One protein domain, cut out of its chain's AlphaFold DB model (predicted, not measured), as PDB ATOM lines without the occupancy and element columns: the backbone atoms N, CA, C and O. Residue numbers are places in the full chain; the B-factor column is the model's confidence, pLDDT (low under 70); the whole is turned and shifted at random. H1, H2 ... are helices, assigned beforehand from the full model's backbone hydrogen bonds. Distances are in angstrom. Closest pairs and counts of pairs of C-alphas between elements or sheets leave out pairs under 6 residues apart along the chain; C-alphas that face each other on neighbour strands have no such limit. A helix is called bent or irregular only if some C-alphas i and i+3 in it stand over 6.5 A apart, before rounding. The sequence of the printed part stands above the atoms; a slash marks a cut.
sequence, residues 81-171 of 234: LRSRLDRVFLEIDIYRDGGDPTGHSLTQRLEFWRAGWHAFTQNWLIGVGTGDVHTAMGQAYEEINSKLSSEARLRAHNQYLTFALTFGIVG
ATOM      1  N   LEU A  81     110.298  72.549 103.124       69.25
ATOM      2  CA  LEU A  81     109.534  73.361 104.075       69.25
ATOM      3  C   LEU A  81     110.445  74.199 104.984       69.25
ATOM      4  O   LEU A  81     110.172  75.374 105.200       69.25
ATOM      5  N   ARG A  82     111.547  73.625 105.487       67.25
ATOM      6  CA  ARG A  82     112.478  74.355 106.366       67.25
ATOM      7  C   ARG A  82     113.238  75.434 105.608       67.25
ATOM      8  O   ARG A  82     113.357  76.540 106.108       67.25
ATOM      9  N   SER A  83     113.657  75.153 104.375       64.12
ATOM     10  CA  SER A  83     114.318  76.157 103.531       64.12
ATOM     11  C   SER A  83     113.406  77.335 103.171       64.12
ATOM     12  O   SER A  83     113.886  78.459 103.037       64.12
ATOM     13  N   ARG A  84     112.089  77.109 103.050       68.94
ATOM     14  CA  ARG A  84     111.100  78.189 102.897       68.94
ATOM     15  C   ARG A  84     110.966  79.026 104.167       68.94
ATOM     16  O   ARG A  84     110.944  80.245 104.067       68.94
ATOM     17  N   LEU A  85     110.910  78.392 105.341       73.81
ATOM     18  CA  LEU A  85     110.855  79.107 106.620       73.81
ATOM     19  C   LEU A  85     112.120  79.939 106.858       73.81
ATOM     20  O   LEU A  85     112.009  81.111 107.200       73.81
ATOM     21  N   ASP A  86     113.303  79.374 106.603       69.12
ATOM     22  CA  ASP A  86     114.581  80.085 106.734       69.12
ATOM     23  C   ASP A  86     114.635  81.320 105.813       69.12
ATOM     24  O   ASP A  86     115.143  82.368 106.208       69.12
ATOM     25  N   ARG A  87     114.065  81.226 104.599       72.06
ATOM     26  CA  ARG A  87     113.915  82.375 103.695       72.06
ATOM     27  C   ARG A  87     112.991  83.439 104.287       72.06
ATOM     28  O   ARG A  87     113.363  84.600 104.291       72.06
ATOM     29  N   VAL A  88     111.829  83.053 104.812       77.12
ATOM     30  CA  VAL A  88     110.873  83.999 105.413       77.12
ATOM     31  C   VAL A  88     111.485  84.738 106.605       77.12
ATOM     32  O   VAL A  88     111.338  85.950 106.706       77.12
ATOM     33  N   PHE A  89     112.196  84.036 107.494       76.94
ATOM     34  CA  PHE A  89     112.858  84.684 108.631       76.94
ATOM     35  C   PHE A  89     113.929  85.675 108.182       76.94
ATOM     36  O   PHE A  89     113.978  86.785 108.699       76.94
ATOM     37  N   LEU A  90     114.721  85.312 107.173       70.12
ATOM     38  CA  LEU A  90     115.696  86.224 106.591       70.12
ATOM     39  C   LEU A  90     115.036  87.470 105.989       70.12
ATOM     40  O   LEU A  90     115.510  88.574 106.226       70.12
ATOM     41  N   GLU A  91     113.967  87.298 105.210       73.44
ATOM     42  CA  GLU A  91     113.230  88.417 104.611       73.44
ATOM     43  C   GLU A  91     112.738  89.389 105.694       73.44
ATOM     44  O   GLU A  91     112.865  90.603 105.549       73.44
ATOM     45  N   ILE A  92     112.240  88.858 106.816       75.88
ATOM     46  CA  ILE A  92     111.799  89.656 107.965       75.88
ATOM     47  C   ILE A  92     112.968  90.398 108.624       75.88
ATOM     48  O   ILE A  92     112.811  91.569 108.969       75.88
ATOM     49  N   ASP A  93     114.113  89.740 108.813       71.38
ATOM     50  CA  ASP A  93     115.291  90.356 109.433       71.38
ATOM     51  C   ASP A  93     115.842  91.491 108.553       71.38
ATOM     52  O   ASP A  93     116.005  92.609 109.035       71.38
ATOM     53  N   ILE A  94     115.997  91.253 107.242       70.31
ATOM     54  CA  ILE A  94     116.410  92.280 106.269       70.31
ATOM     55  C   ILE A  94     115.455  93.477 106.314       70.31
ATOM     56  O   ILE A  94     115.898  94.622 106.357       70.31
ATOM     57  N   TYR A  95     114.144  93.232 106.342       72.88
ATOM     58  CA  TYR A  95     113.148  94.297 106.411       72.88
ATOM     59  C   TYR A  95     113.234  95.115 107.711       72.88
ATOM     60  O   TYR A  95     113.128  96.342 107.676       72.88
ATOM     61  N   ARG A  96     113.465  94.464 108.860       73.12
ATOM     62  CA  ARG A  96     113.614  95.138 110.165       73.12
ATOM     63  C   ARG A  96     114.854  96.017 110.242       73.12
ATOM     64  O   ARG A  96     114.777  97.101 110.815       73.12
ATOM     65  N   ASP A  97     115.942  95.584 109.619       69.25
ATOM     66  CA  ASP A  97     117.194  96.342 109.554       69.25
ATOM     67  C   ASP A  97     117.156  97.446 108.476       69.25
ATOM     68  O   ASP A  97     118.119  98.184 108.274       69.25
ATOM     69  N   GLY A  98     116.015  97.611 107.798       64.38
ATOM     70  CA  GLY A  98     115.801  98.649 106.799       64.38
ATOM     71  C   GLY A  98     116.350  98.301 105.414       64.38
ATOM     72  O   GLY A  98     116.650  99.213 104.645       64.38
ATOM     73  N   GLY A  99     116.487  97.027 105.072       67.31
ATOM     74  CA  GLY A  99     116.772  96.597 103.705       67.31
ATOM     75  C   GLY A  99     115.620  96.886 102.733       67.31
ATOM     76  O   GLY A  99     114.504  97.221 103.137       67.31
ATOM     77  N   ASP A 100     115.904  96.770 101.438       70.56
ATOM     78  CA  ASP A 100     114.911  96.917 100.372       70.56
ATOM     79  C   ASP A 100     113.977  95.685 100.337       70.56
ATOM     80  O   ASP A 100     114.453  94.557 100.187       70.56
ATOM     81  N   PRO A 101     112.649  95.855 100.491       71.38
ATOM     82  CA  PRO A 101     111.698  94.751 100.415       71.38
ATOM     83  C   PRO A 101     111.425  94.259  98.981       71.38
ATOM     84  O   PRO A 101     110.666  93.304  98.812       71.38
ATOM     85  N   THR A 102     111.982  94.888  97.946       66.00
ATOM     86  CA  THR A 102     111.733  94.552  96.538       66.00
ATOM     87  C   THR A 102     112.117  93.101  96.215       66.00
ATOM     88  O   THR A 102     113.209  92.640  96.521       66.00
ATOM     89  N   GLY A 103     111.198  92.349  95.594       64.19
ATOM     90  CA  GLY A 103     111.405  90.939  95.227       64.19
ATOM     91  C   GLY A 103     111.052  89.921  96.321       64.19
ATOM     92  O   GLY A 103     111.056  88.715  96.059       64.19
ATOM     93  N   HIS A 104     110.668  90.381  97.515       73.94
ATOM     94  CA  HIS A 104     110.294  89.535  98.650       73.94
ATOM     95  C   HIS A 104     108.790  89.620  98.945       73.94
ATOM     96  O   HIS A 104     108.294  90.551  99.575       73.94
ATOM     97  N   SER A 105     108.035  88.611  98.499       75.00
ATOM     98  CA  SER A 105     106.559  88.647  98.487       75.00
ATOM     99  C   SER A 105     105.889  88.993  99.827       75.00
ATOM    100  O   SER A 105     104.822  89.605  99.830       75.00
ATOM    101  N   LEU A 106     106.487  88.616 100.963       78.62
ATOM    102  CA  LEU A 106     105.922  88.900 102.282       78.62
ATOM    103  C   LEU A 106     106.173  90.350 102.706       78.62
ATOM    104  O   LEU A 106     105.244  91.039 103.120       78.62
ATOM    105  N   THR A 107     107.415  90.817 102.599       80.12
ATOM    106  CA  THR A 107     107.808  92.169 103.021       80.12
ATOM    107  C   THR A 107     107.214  93.233 102.101       80.12
ATOM    108  O   THR A 107     106.802  94.282 102.586       80.12
ATOM    109  N   GLN A 108     107.045  92.933 100.807       83.62
ATOM    110  CA  GLN A 108     106.290  93.786  99.886       83.62
ATOM    111  C   GLN A 108     104.843  93.974 100.349       83.62
ATOM    112  O   GLN A 108     104.368  95.101 100.423       83.62
ATOM    113  N   ARG A 109     104.151  92.895 100.742       85.56
ATOM    114  CA  ARG A 109     102.775  92.993 101.261       85.56
ATOM    115  C   ARG A 109     102.689  93.810 102.547       85.56
ATOM    116  O   ARG A 109     101.728  94.552 102.716       85.56
ATOM    117  N   LEU A 110     103.685  93.716 103.431       86.88
ATOM    118  CA  LEU A 110     103.738  94.559 104.630       86.88
ATOM    119  C   LEU A 110     103.846  96.046 104.269       86.88
ATOM    120  O   LEU A 110     103.116  96.859 104.835       86.88
ATOM    121  N   GLU A 111     104.686  96.395 103.293       89.06
ATOM    122  CA  GLU A 111     104.763  97.765 102.774       89.06
ATOM    123  C   GLU A 111     103.457  98.207 102.108       89.06
ATOM    124  O   GLU A 111     102.996  99.323 102.347       89.06
ATOM    125  N   PHE A 112     102.805  97.324 101.345       91.00
ATOM    126  CA  PHE A 112     101.505  97.603 100.736       91.00
ATOM    127  C   PHE A 112     100.441  97.917 101.787       91.00
ATOM    128  O   PHE A 112      99.668  98.865 101.638       91.00
ATOM    129  N   TRP A 113     100.412  97.155 102.882       91.88
ATOM    130  CA  TRP A 113      99.487  97.386 103.990       91.88
ATOM    131  C   TRP A 113      99.807  98.668 104.742       91.88
ATOM    132  O   TRP A 113      98.891  99.393 105.122       91.88
ATOM    133  N   ARG A 114     101.092  98.980 104.926       92.31
ATOM    134  CA  ARG A 114     101.527 100.219 105.570       92.31
ATOM    135  C   ARG A 114     101.111 101.443 104.757       92.31
ATOM    136  O   ARG A 114     100.526 102.365 105.324       92.31
ATOM    137  N   ALA A 115     101.345 101.428 103.446       92.69
ATOM    138  CA  ALA A 115     100.909 102.488 102.542       92.69
ATOM    139  C   ALA A 115      99.380 102.585 102.470       92.69
ATOM    140  O   ALA A 115      98.832 103.675 102.604       92.69
ATOM    141  N   GLY A 116      98.677 101.455 102.348       93.06
ATOM    142  CA  GLY A 116      97.213 101.435 102.315       93.06
ATOM    143  C   GLY A 116      96.576 101.953 103.603       93.06
ATOM    144  O   GLY A 116      95.603 102.703 103.552       93.06
ATOM    145  N   TRP A 117      97.147 101.613 104.761       94.44
ATOM    146  CA  TRP A 117      96.693 102.133 106.048       94.44
ATOM    147  C   TRP A 117      96.943 103.635 106.170       94.44
ATOM    148  O   TRP A 117      96.053 104.376 106.588       94.44
ATOM    149  N   HIS A 118      98.123 104.097 105.755       94.56
ATOM    150  CA  HIS A 118      98.447 105.520 105.729       94.56
ATOM    151  C   HIS A 118      97.472 106.292 104.830       94.56
ATOM    152  O   HIS A 118      96.831 107.235 105.295       94.56
ATOM    153  N   ALA A 119      97.245 105.824 103.601       93.69
ATOM    154  CA  ALA A 119      96.280 106.406 102.668       93.69
ATOM    155  C   ALA A 119      94.851 106.441 103.244       93.69
ATOM    156  O   ALA A 119      94.151 107.449 103.123       93.69
ATOM    157  N   PHE A 120      94.426 105.365 103.917       94.69
ATOM    158  CA  PHE A 120      93.125 105.305 104.585       94.69
ATOM    159  C   PHE A 120      93.007 106.370 105.676       94.69
ATOM    160  O   PHE A 120      91.991 107.054 105.742       94.69
ATOM    161  N   THR A 121      94.037 106.563 106.506       94.44
ATOM    162  CA  THR A 121      93.979 107.537 107.611       94.44
ATOM    163  C   THR A 121      93.810 108.981 107.130       94.44
ATOM    164  O   THR A 121      93.151 109.765 107.814       94.44
ATOM    165  N   GLN A 122      94.309 109.314 105.933       93.12
ATOM    166  CA  GLN A 122      94.124 110.637 105.324       93.12
ATOM    167  C   GLN A 122      92.671 110.891 104.887       93.12
ATOM    168  O   GLN A 122      92.209 112.027 104.911       93.12
ATOM    169  N   ASN A 123      91.926 109.839 104.526       92.12
ATOM    170  CA  ASN A 123      90.565 109.930 103.981       92.12
ATOM    171  C   ASN A 123      89.591 108.975 104.692       92.12
ATOM    172  O   ASN A 123      88.710 108.376 104.076       92.12
ATOM    173  N   TRP A 124      89.736 108.826 106.010       94.56
ATOM    174  CA  TRP A 124      89.139 107.718 106.766       94.56
ATOM    175  C   TRP A 124      87.605 107.683 106.762       94.56
ATOM    176  O   TRP A 124      87.023 106.621 106.980       94.56
ATOM    177  N   LEU A 125      86.931 108.818 106.542       92.75
ATOM    178  CA  LEU A 125      85.473 108.910 106.670       92.75
ATOM    179  C   LEU A 125      84.732 108.385 105.429       92.75
ATOM    180  O   LEU A 125      83.913 107.475 105.551       92.75
ATOM    181  N   ILE A 126      85.022 108.962 104.258       92.94
ATOM    182  CA  ILE A 126      84.323 108.690 102.982       92.94
ATOM    183  C   ILE A 126      85.221 107.921 101.996       92.94
ATOM    184  O   ILE A 126      84.731 107.352 101.023       92.94
ATOM    185  N   GLY A 127      86.522 107.830 102.275       94.69
ATOM    186  CA  GLY A 127      87.498 107.242 101.368       94.69
ATOM    187  C   GLY A 127      87.848 108.168 100.210       94.69
ATOM    188  O   GLY A 127      87.378 109.303 100.126       94.69
ATOM    189  N   VAL A 128      88.701 107.668  99.322       93.94
ATOM    190  CA  VAL A 128      89.190 108.403  98.143       93.94
ATOM    191  C   VAL A 128      88.334 108.179  96.892       93.94
ATOM    192  O   VAL A 128      88.509 108.858  95.892       93.94
ATOM    193  N   GLY A 129      87.385 107.241  96.931       91.88
ATOM    194  CA  GLY A 129      86.607 106.825  95.766       91.88
ATOM    195  C   GLY A 129      87.364 105.852  94.854       91.88
ATOM    196  O   GLY A 129      88.581 105.705  94.919       91.88
ATOM    197  N   THR A 130      86.631 105.151  93.988       88.88
ATOM    198  CA  THR A 130      87.176 104.073  93.136       88.88
ATOM    199  C   THR A 130      88.175 104.564  92.086       88.88
ATOM    200  O   THR A 130      89.036 103.795  91.663       88.88
ATOM    201  N   GLY A 131      88.079 105.831  91.670       88.62
ATOM    202  CA  GLY A 131      88.962 106.433  90.665       88.62
ATOM    203  C   GLY A 131      90.354 106.794  91.189       88.62
ATOM    204  O   GLY A 131      91.320 106.698  90.437       88.62
ATOM    205  N   ASP A 132      90.473 107.133  92.476       91.81
ATOM    206  CA  ASP A 132      91.690 107.744  93.026       91.81
ATOM    207  C   ASP A 132      92.526 106.797  93.896       91.81
ATOM    208  O   ASP A 132      93.592 107.179  94.376       91.81
ATOM    209  N   VAL A 133      92.111 105.534  94.054       90.88
ATOM    210  CA  VAL A 133      92.825 104.526  94.865       90.88
ATOM    211  C   VAL A 133      94.296 104.400  94.460       90.88
ATOM    212  O   VAL A 133      95.176 104.362  95.317       90.88
ATOM    213  N   HIS A 134      94.581 104.345  93.156       90.06
ATOM    214  CA  HIS A 134      95.951 104.201  92.660       90.06
ATOM    215  C   HIS A 134      96.803 105.437  92.979       90.06
ATOM    216  O   HIS A 134      97.942 105.311  93.427       90.06
ATOM    217  N   THR A 135      96.241 106.630  92.788       91.38
ATOM    218  CA  THR A 135      96.908 107.904  93.081       91.38
ATOM    219  C   THR A 135      97.174 108.050  94.578       91.38
ATOM    220  O   THR A 135      98.294 108.375  94.966       91.38
ATOM    221  N   ALA A 136      96.187 107.728  95.419       92.38
ATOM    222  CA  ALA A 136      96.302 107.782  96.873       92.38
ATOM    223  C   ALA A 136      97.347 106.793  97.414       92.38
ATOM    224  O   ALA A 136      98.145 107.153  98.276       92.38
ATOM    225  N   MET A 137      97.393 105.567  96.880       93.06
ATOM    226  CA  MET A 137      98.448 104.602  97.215       93.06
ATOM    227  C   MET A 137      99.829 105.120  96.802       93.06
ATOM    228  O   MET A 137     100.765 105.052  97.593       93.06
ATOM    229  N   GLY A 138      99.953 105.665  95.586       91.19
ATOM    230  CA  GLY A 138     101.200 106.248  95.088       91.19
ATOM    231  C   GLY A 138     101.731 107.360  95.994       91.19
ATOM    232  O   GLY A 138     102.898 107.327  96.371       91.19
ATOM    233  N   GLN A 139     100.860 108.288  96.397       92.31
ATOM    234  CA  GLN A 139     101.190 109.355  97.348       92.31
ATOM    235  C   GLN A 139     101.573 108.797  98.720       92.31
ATOM    236  O   GLN A 139     102.583 109.203  99.287       92.31
ATOM    237  N   ALA A 140     100.832 107.810  99.226       92.94
ATOM    238  CA  ALA A 140     101.138 107.206 100.515       92.94
ATOM    239  C   ALA A 140     102.509 106.515 100.540       92.94
ATOM    240  O   ALA A 140     103.195 106.614 101.553       92.94
ATOM    241  N   TYR A 141     102.944 105.867  99.451       92.38
ATOM    242  CA  TYR A 141     104.299 105.300  99.370       92.38
ATOM    243  C   TYR A 141     105.395 106.367  99.479       92.38
ATOM    244  O   TYR A 141     106.411 106.116 100.128       92.38
ATOM    245  N   GLU A 142     105.190 107.537  98.868       91.75
ATOM    246  CA  GLU A 142     106.119 108.670  98.974       91.75
ATOM    247  C   GLU A 142     106.141 109.233 100.401       91.75
ATOM    248  O   GLU A 142     107.203 109.406 100.994       91.75
ATOM    249  N   GLU A 143     104.969 109.446 101.005       91.19
ATOM    250  CA  GLU A 143     104.848 110.030 102.346       91.19
ATOM    251  C   GLU A 143     105.451 109.146 103.446       91.19
ATOM    252  O   GLU A 143     106.061 109.653 104.392       91.19
ATOM    253  N   ILE A 144     105.332 107.819 103.324       90.50
ATOM    254  CA  ILE A 144     105.953 106.884 104.275       90.50
ATOM    255  C   ILE A 144     107.439 106.627 103.985       90.50
ATOM    256  O   ILE A 144     108.056 105.850 104.716       90.50
ATOM    257  N   ASN A 145     108.010 107.268 102.956       87.25
ATOM    258  CA  ASN A 145     109.365 107.027 102.452       87.25
ATOM    259  C   ASN A 145     109.625 105.531 102.215       87.25
ATOM    260  O   ASN A 145     110.605 104.964 102.712       87.25
ATOM    261  N   SER A 146     108.703 104.867 101.510       84.19
ATOM    262  CA  SER A 146     108.828 103.436 101.243       84.19
ATOM    263  C   SER A 146     110.076 103.165 100.408       84.19
ATOM    264  O   SER A 146     110.299 103.792  99.373       84.19
ATOM    265  N   LYS A 147     110.877 102.193 100.853       81.38
ATOM    266  CA  LYS A 147     112.082 101.729 100.143       81.38
ATOM    267  C   LYS A 147     111.756 100.903  98.903       81.38
ATOM    268  O   LYS A 147     112.652 100.559  98.146       81.38
ATOM    269  N   LEU A 148     110.479 100.585  98.713       79.50
ATOM    270  CA  LEU A 148     110.011  99.806  97.590       79.50
ATOM    271  C   LEU A 148     110.178 100.586  96.279       79.50
ATOM    272  O   LEU A 148     109.723 101.732  96.164       79.50
ATOM    273  N   SER A 149     110.781  99.938  95.280       76.31
ATOM    274  CA  SER A 149     110.961 100.532  93.957       76.31
ATOM    275  C   SER A 149     109.620 100.950  93.346       76.31
ATOM    276  O   SER A 149     108.591 100.302  93.555       76.31
ATOM    277  N   SER A 150     109.616 102.034  92.568       77.12
ATOM    278  CA  SER A 150     108.393 102.566  91.952       77.12
ATOM    279  C   SER A 150     107.663 101.539  91.085       77.12
ATOM    280  O   SER A 150     106.438 101.549  91.034       77.12
ATOM    281  N   GLU A 151     108.403 100.634  90.442       77.69
ATOM    282  CA  GLU A 151     107.865  99.559  89.598       77.69
ATOM    283  C   GLU A 151     107.222  98.423  90.408       77.69
ATOM    284  O   GLU A 151     106.322  97.747  89.917       77.69
ATOM    285  N   ALA A 152     107.656  98.218  91.655       77.31
ATOM    286  CA  ALA A 152     107.123  97.186  92.539       77.31
ATOM    287  C   ALA A 152     105.933  97.664  93.389       77.31
ATOM    288  O   ALA A 152     105.324  96.854  94.092       77.31
ATOM    289  N   ARG A 153     105.588  98.957  93.344       83.31
ATOM    290  CA  ARG A 153     104.455  99.529  94.086       83.31
ATOM    291  C   ARG A 153     103.134  99.042  93.505       83.31
ATOM    292  O   ARG A 153     102.787  99.339  92.366       83.31
ATOM    293  N   LEU A 154     102.375  98.325  94.326       83.19
ATOM    294  CA  LEU A 154     101.064  97.789  93.972       83.19
ATOM    295  C   LEU A 154      99.991  98.286  94.947       83.19
ATOM    296  O   LEU A 154     100.242  99.108  95.834       83.19
ATOM    297  N   ARG A 155      98.761  97.809  94.755       82.38
ATOM    298  CA  ARG A 155      97.645  98.041  95.682       82.38
ATOM    299  C   ARG A 155      97.893  97.332  97.015       82.38
ATOM    300  O   ARG A 155      98.868  96.610  97.175       82.38
ATOM    301  N   ALA A 156      96.988  97.520  97.971       82.38
ATOM    302  CA  ALA A 156      97.113  96.940  99.301       82.38
ATOM    303  C   ALA A 156      97.222  95.401  99.301       82.38
ATOM    304  O   ALA A 156      97.759  94.853 100.260       82.38
ATOM    305  N   HIS A 157      96.734  94.690  98.271       84.06
ATOM    306  CA  HIS A 157      96.654  93.221  98.290       84.06
ATOM    307  C   HIS A 157      95.920  92.717  99.548       84.06
ATOM    308  O   HIS A 157      96.333  91.765 100.212       84.06
ATOM    309  N   ASN A 158      94.853  93.425  99.911       91.88
ATOM    310  CA  ASN A 158      93.972  93.127 101.028       91.88
ATOM    311  C   ASN A 158      92.649  93.831 100.737       91.88
ATOM    312  O   ASN A 158      92.542  95.049 100.898       91.88
ATOM    313  N   GLN A 159      91.644  93.058 100.330       92.75
ATOM    314  CA  GLN A 159      90.366  93.581  99.856       92.75
ATOM    315  C   GLN A 159      89.685  94.477 100.900       92.75
ATOM    316  O   GLN A 159      89.066  95.477 100.544       92.75
ATOM    317  N   TYR A 160      89.803  94.148 102.191       94.06
ATOM    318  CA  TYR A 160      89.197  94.932 103.270       94.06
ATOM    319  C   TYR A 160      89.865  96.299 103.415       94.06
ATOM    320  O   TYR A 160      89.175  97.305 103.571       94.06
ATOM    321  N   LEU A 161      91.197  96.346 103.324       93.38
ATOM    322  CA  LEU A 161      91.939  97.604 103.350       93.38
ATOM    323  C   LEU A 161      91.673  98.426 102.085       93.38
ATOM    324  O   LEU A 161      91.457  99.629 102.182       93.38
ATOM    325  N   THR A 162      91.602  97.776 100.922       93.69
ATOM    326  CA  THR A 162      91.224  98.412  99.654       93.69
ATOM    327  C   THR A 162      89.830  99.034  99.746       93.69
ATOM    328  O   THR A 162      89.652 100.199  99.399       93.69
ATOM    329  N   PHE A 163      88.841  98.321 100.290       94.31
ATOM    330  CA  PHE A 163      87.501  98.865 100.520       94.31
ATOM    331  C   PHE A 163      87.475 100.002 101.545       94.31
ATOM    332  O   PHE A 163      86.788 100.996 101.311       94.31
ATOM    333  N   ALA A 164      88.226  99.894 102.644       94.75
ATOM    334  CA  ALA A 164      88.337 100.965 103.631       94.75
ATOM    335  C   ALA A 164      88.962 102.228 103.023       94.75
ATOM    336  O   ALA A 164      88.432 103.317 103.202       94.75
ATOM    337  N   LEU A 165      90.036 102.088 102.245       94.69
ATOM    338  CA  LEU A 165      90.652 103.191 101.510       94.69
ATOM    339  C   LEU A 165      89.674 103.817 100.504       94.69
ATOM    340  O   LEU A 165      89.564 105.037 100.411       94.69
ATOM    341  N   THR A 166      88.946 102.982  99.765       94.81
ATOM    342  CA  THR A 166      88.071 103.421  98.670       94.81
ATOM    343  C   THR A 166      86.816 104.123  99.179       94.81
ATOM    344  O   THR A 166      86.441 105.159  98.641       94.81
ATOM    345  N   PHE A 167      86.167 103.577 100.210       95.50
ATOM    346  CA  PHE A 167      84.839 104.017 100.659       95.50
ATOM    347  C   PHE A 167      84.802 104.531 102.106       95.50
ATOM    348  O   PHE A 167      83.727 104.814 102.647       95.50
ATOM    349  N   GLY A 168      85.960 104.612 102.758       95.19
ATOM    350  CA  GLY A 168      86.082 105.033 104.144       95.19
ATOM    351  C   GLY A 168      85.433 104.055 105.120       95.19
ATOM    352  O   GLY A 168      85.011 102.945 104.776       95.19
ATOM    353  N   ILE A 169      85.321 104.497 106.370       95.75
ATOM    354  CA  ILE A 169      84.723 103.718 107.452       95.75
ATOM    355  C   ILE A 169      83.240 103.427 107.193       95.75
ATOM    356  O   ILE A 169      82.746 102.356 107.539       95.75
ATOM    357  N   VAL A 170      82.528 104.356 106.552       93.75
ATOM    358  CA  VAL A 170      81.097 104.198 106.267       93.75
ATOM    359  C   VAL A 170      80.883 103.064 105.267       93.75
ATOM    360  O   VAL A 170      80.062 102.174 105.502       93.75
ATOM    361  N   GLY A 171      81.654 103.056 104.178       93.38
ATOM    362  CA  GLY A 171      81.533 102.026 103.158       93.38
ATOM    363  C   GLY A 171      82.027 100.662 103.616       93.38
ATOM    364  O   GLY A 171      81.343  99.670 103.372       93.38
TER     365      GLY A 171
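What this domain is: This is residues 81 to 171 of the 234 residues of the protein "O-antigen ligase family protein" of Flavobacteriales bacterium (UniProt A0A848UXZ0). One long helix, H2, forms the middle of an elongated model; H4 lies side by side with its later part, and H3 crosses it on another side. H1 reaches away from the beginning of H2 as an arm, and its residues 81 to 86 stick out free. The printed part has 91 residues with four named helices, in the order H1, H2, H3, H4, and no named strand; its class is all helix. It is only just compact, close to loose, with a radius of gyration of the C-alphas of 14.2 A, and spans 44 by 25 by 19 A.

How they stand to each other: H2, residues 105 to 122, is the hub, and the helix packing is mostly crossed. With residues 113 to 120 alone, H2 touches H4, residues 159 to 171, at a shallow tilt of 11 degrees, the same way; the closest C-alphas, of Phe 120 and Leu 165, are 4.5 A apart. H4 is irregular: C-alphas 166 and 169 are 9.4 A apart, and its line is a rough one. With residues 115 to 119 alone, H2 touches H3, residues 133 to 143, about perpendicular at 82 degrees; the closest C-alphas, of Ala 115 and Ala 140, are 5.1 A apart. H3 and H4 only just touch, with 3 pairs of C-alphas within 8 A, the closest being those of Val 133 and Thr 166 at 6.2 A. H1, residues 81 to 96, touches H2 with residues 88 to 95 alone, at a steep tilt of 42 degrees, the same way; the closest C-alphas, of Tyr 95 and Thr 107, are 6.7 A apart. H1 is apart from H3 and H4. Every O i to N i+4 pair is within hydrogen-bond range in H1, H2 and H3, and 7 of 9 are in H4.

Where its parts are: H2 measures 26.2 A from first to last C-alpha, H1 23.0 A, H3 15.2 A and H4 12.7 A. C-alpha 81 is at (109.534, 73.361, 104.075), C-alpha 105 at (106.559, 88.647, 98.487) and C-alpha 171 at (81.533, 102.026, 103.158).

The domain as a whole: The C-alphas farthest apart, of Arg 82 and Ile 126, are 44.5 A apart. The printed part has no cut, and the link from H3 to H4, residues 144 to 158, is long. The mean pLDDT of the printed part is 84.5; residues 81 to 84, 86, 97 to 99 and 102 to 103 are under 70.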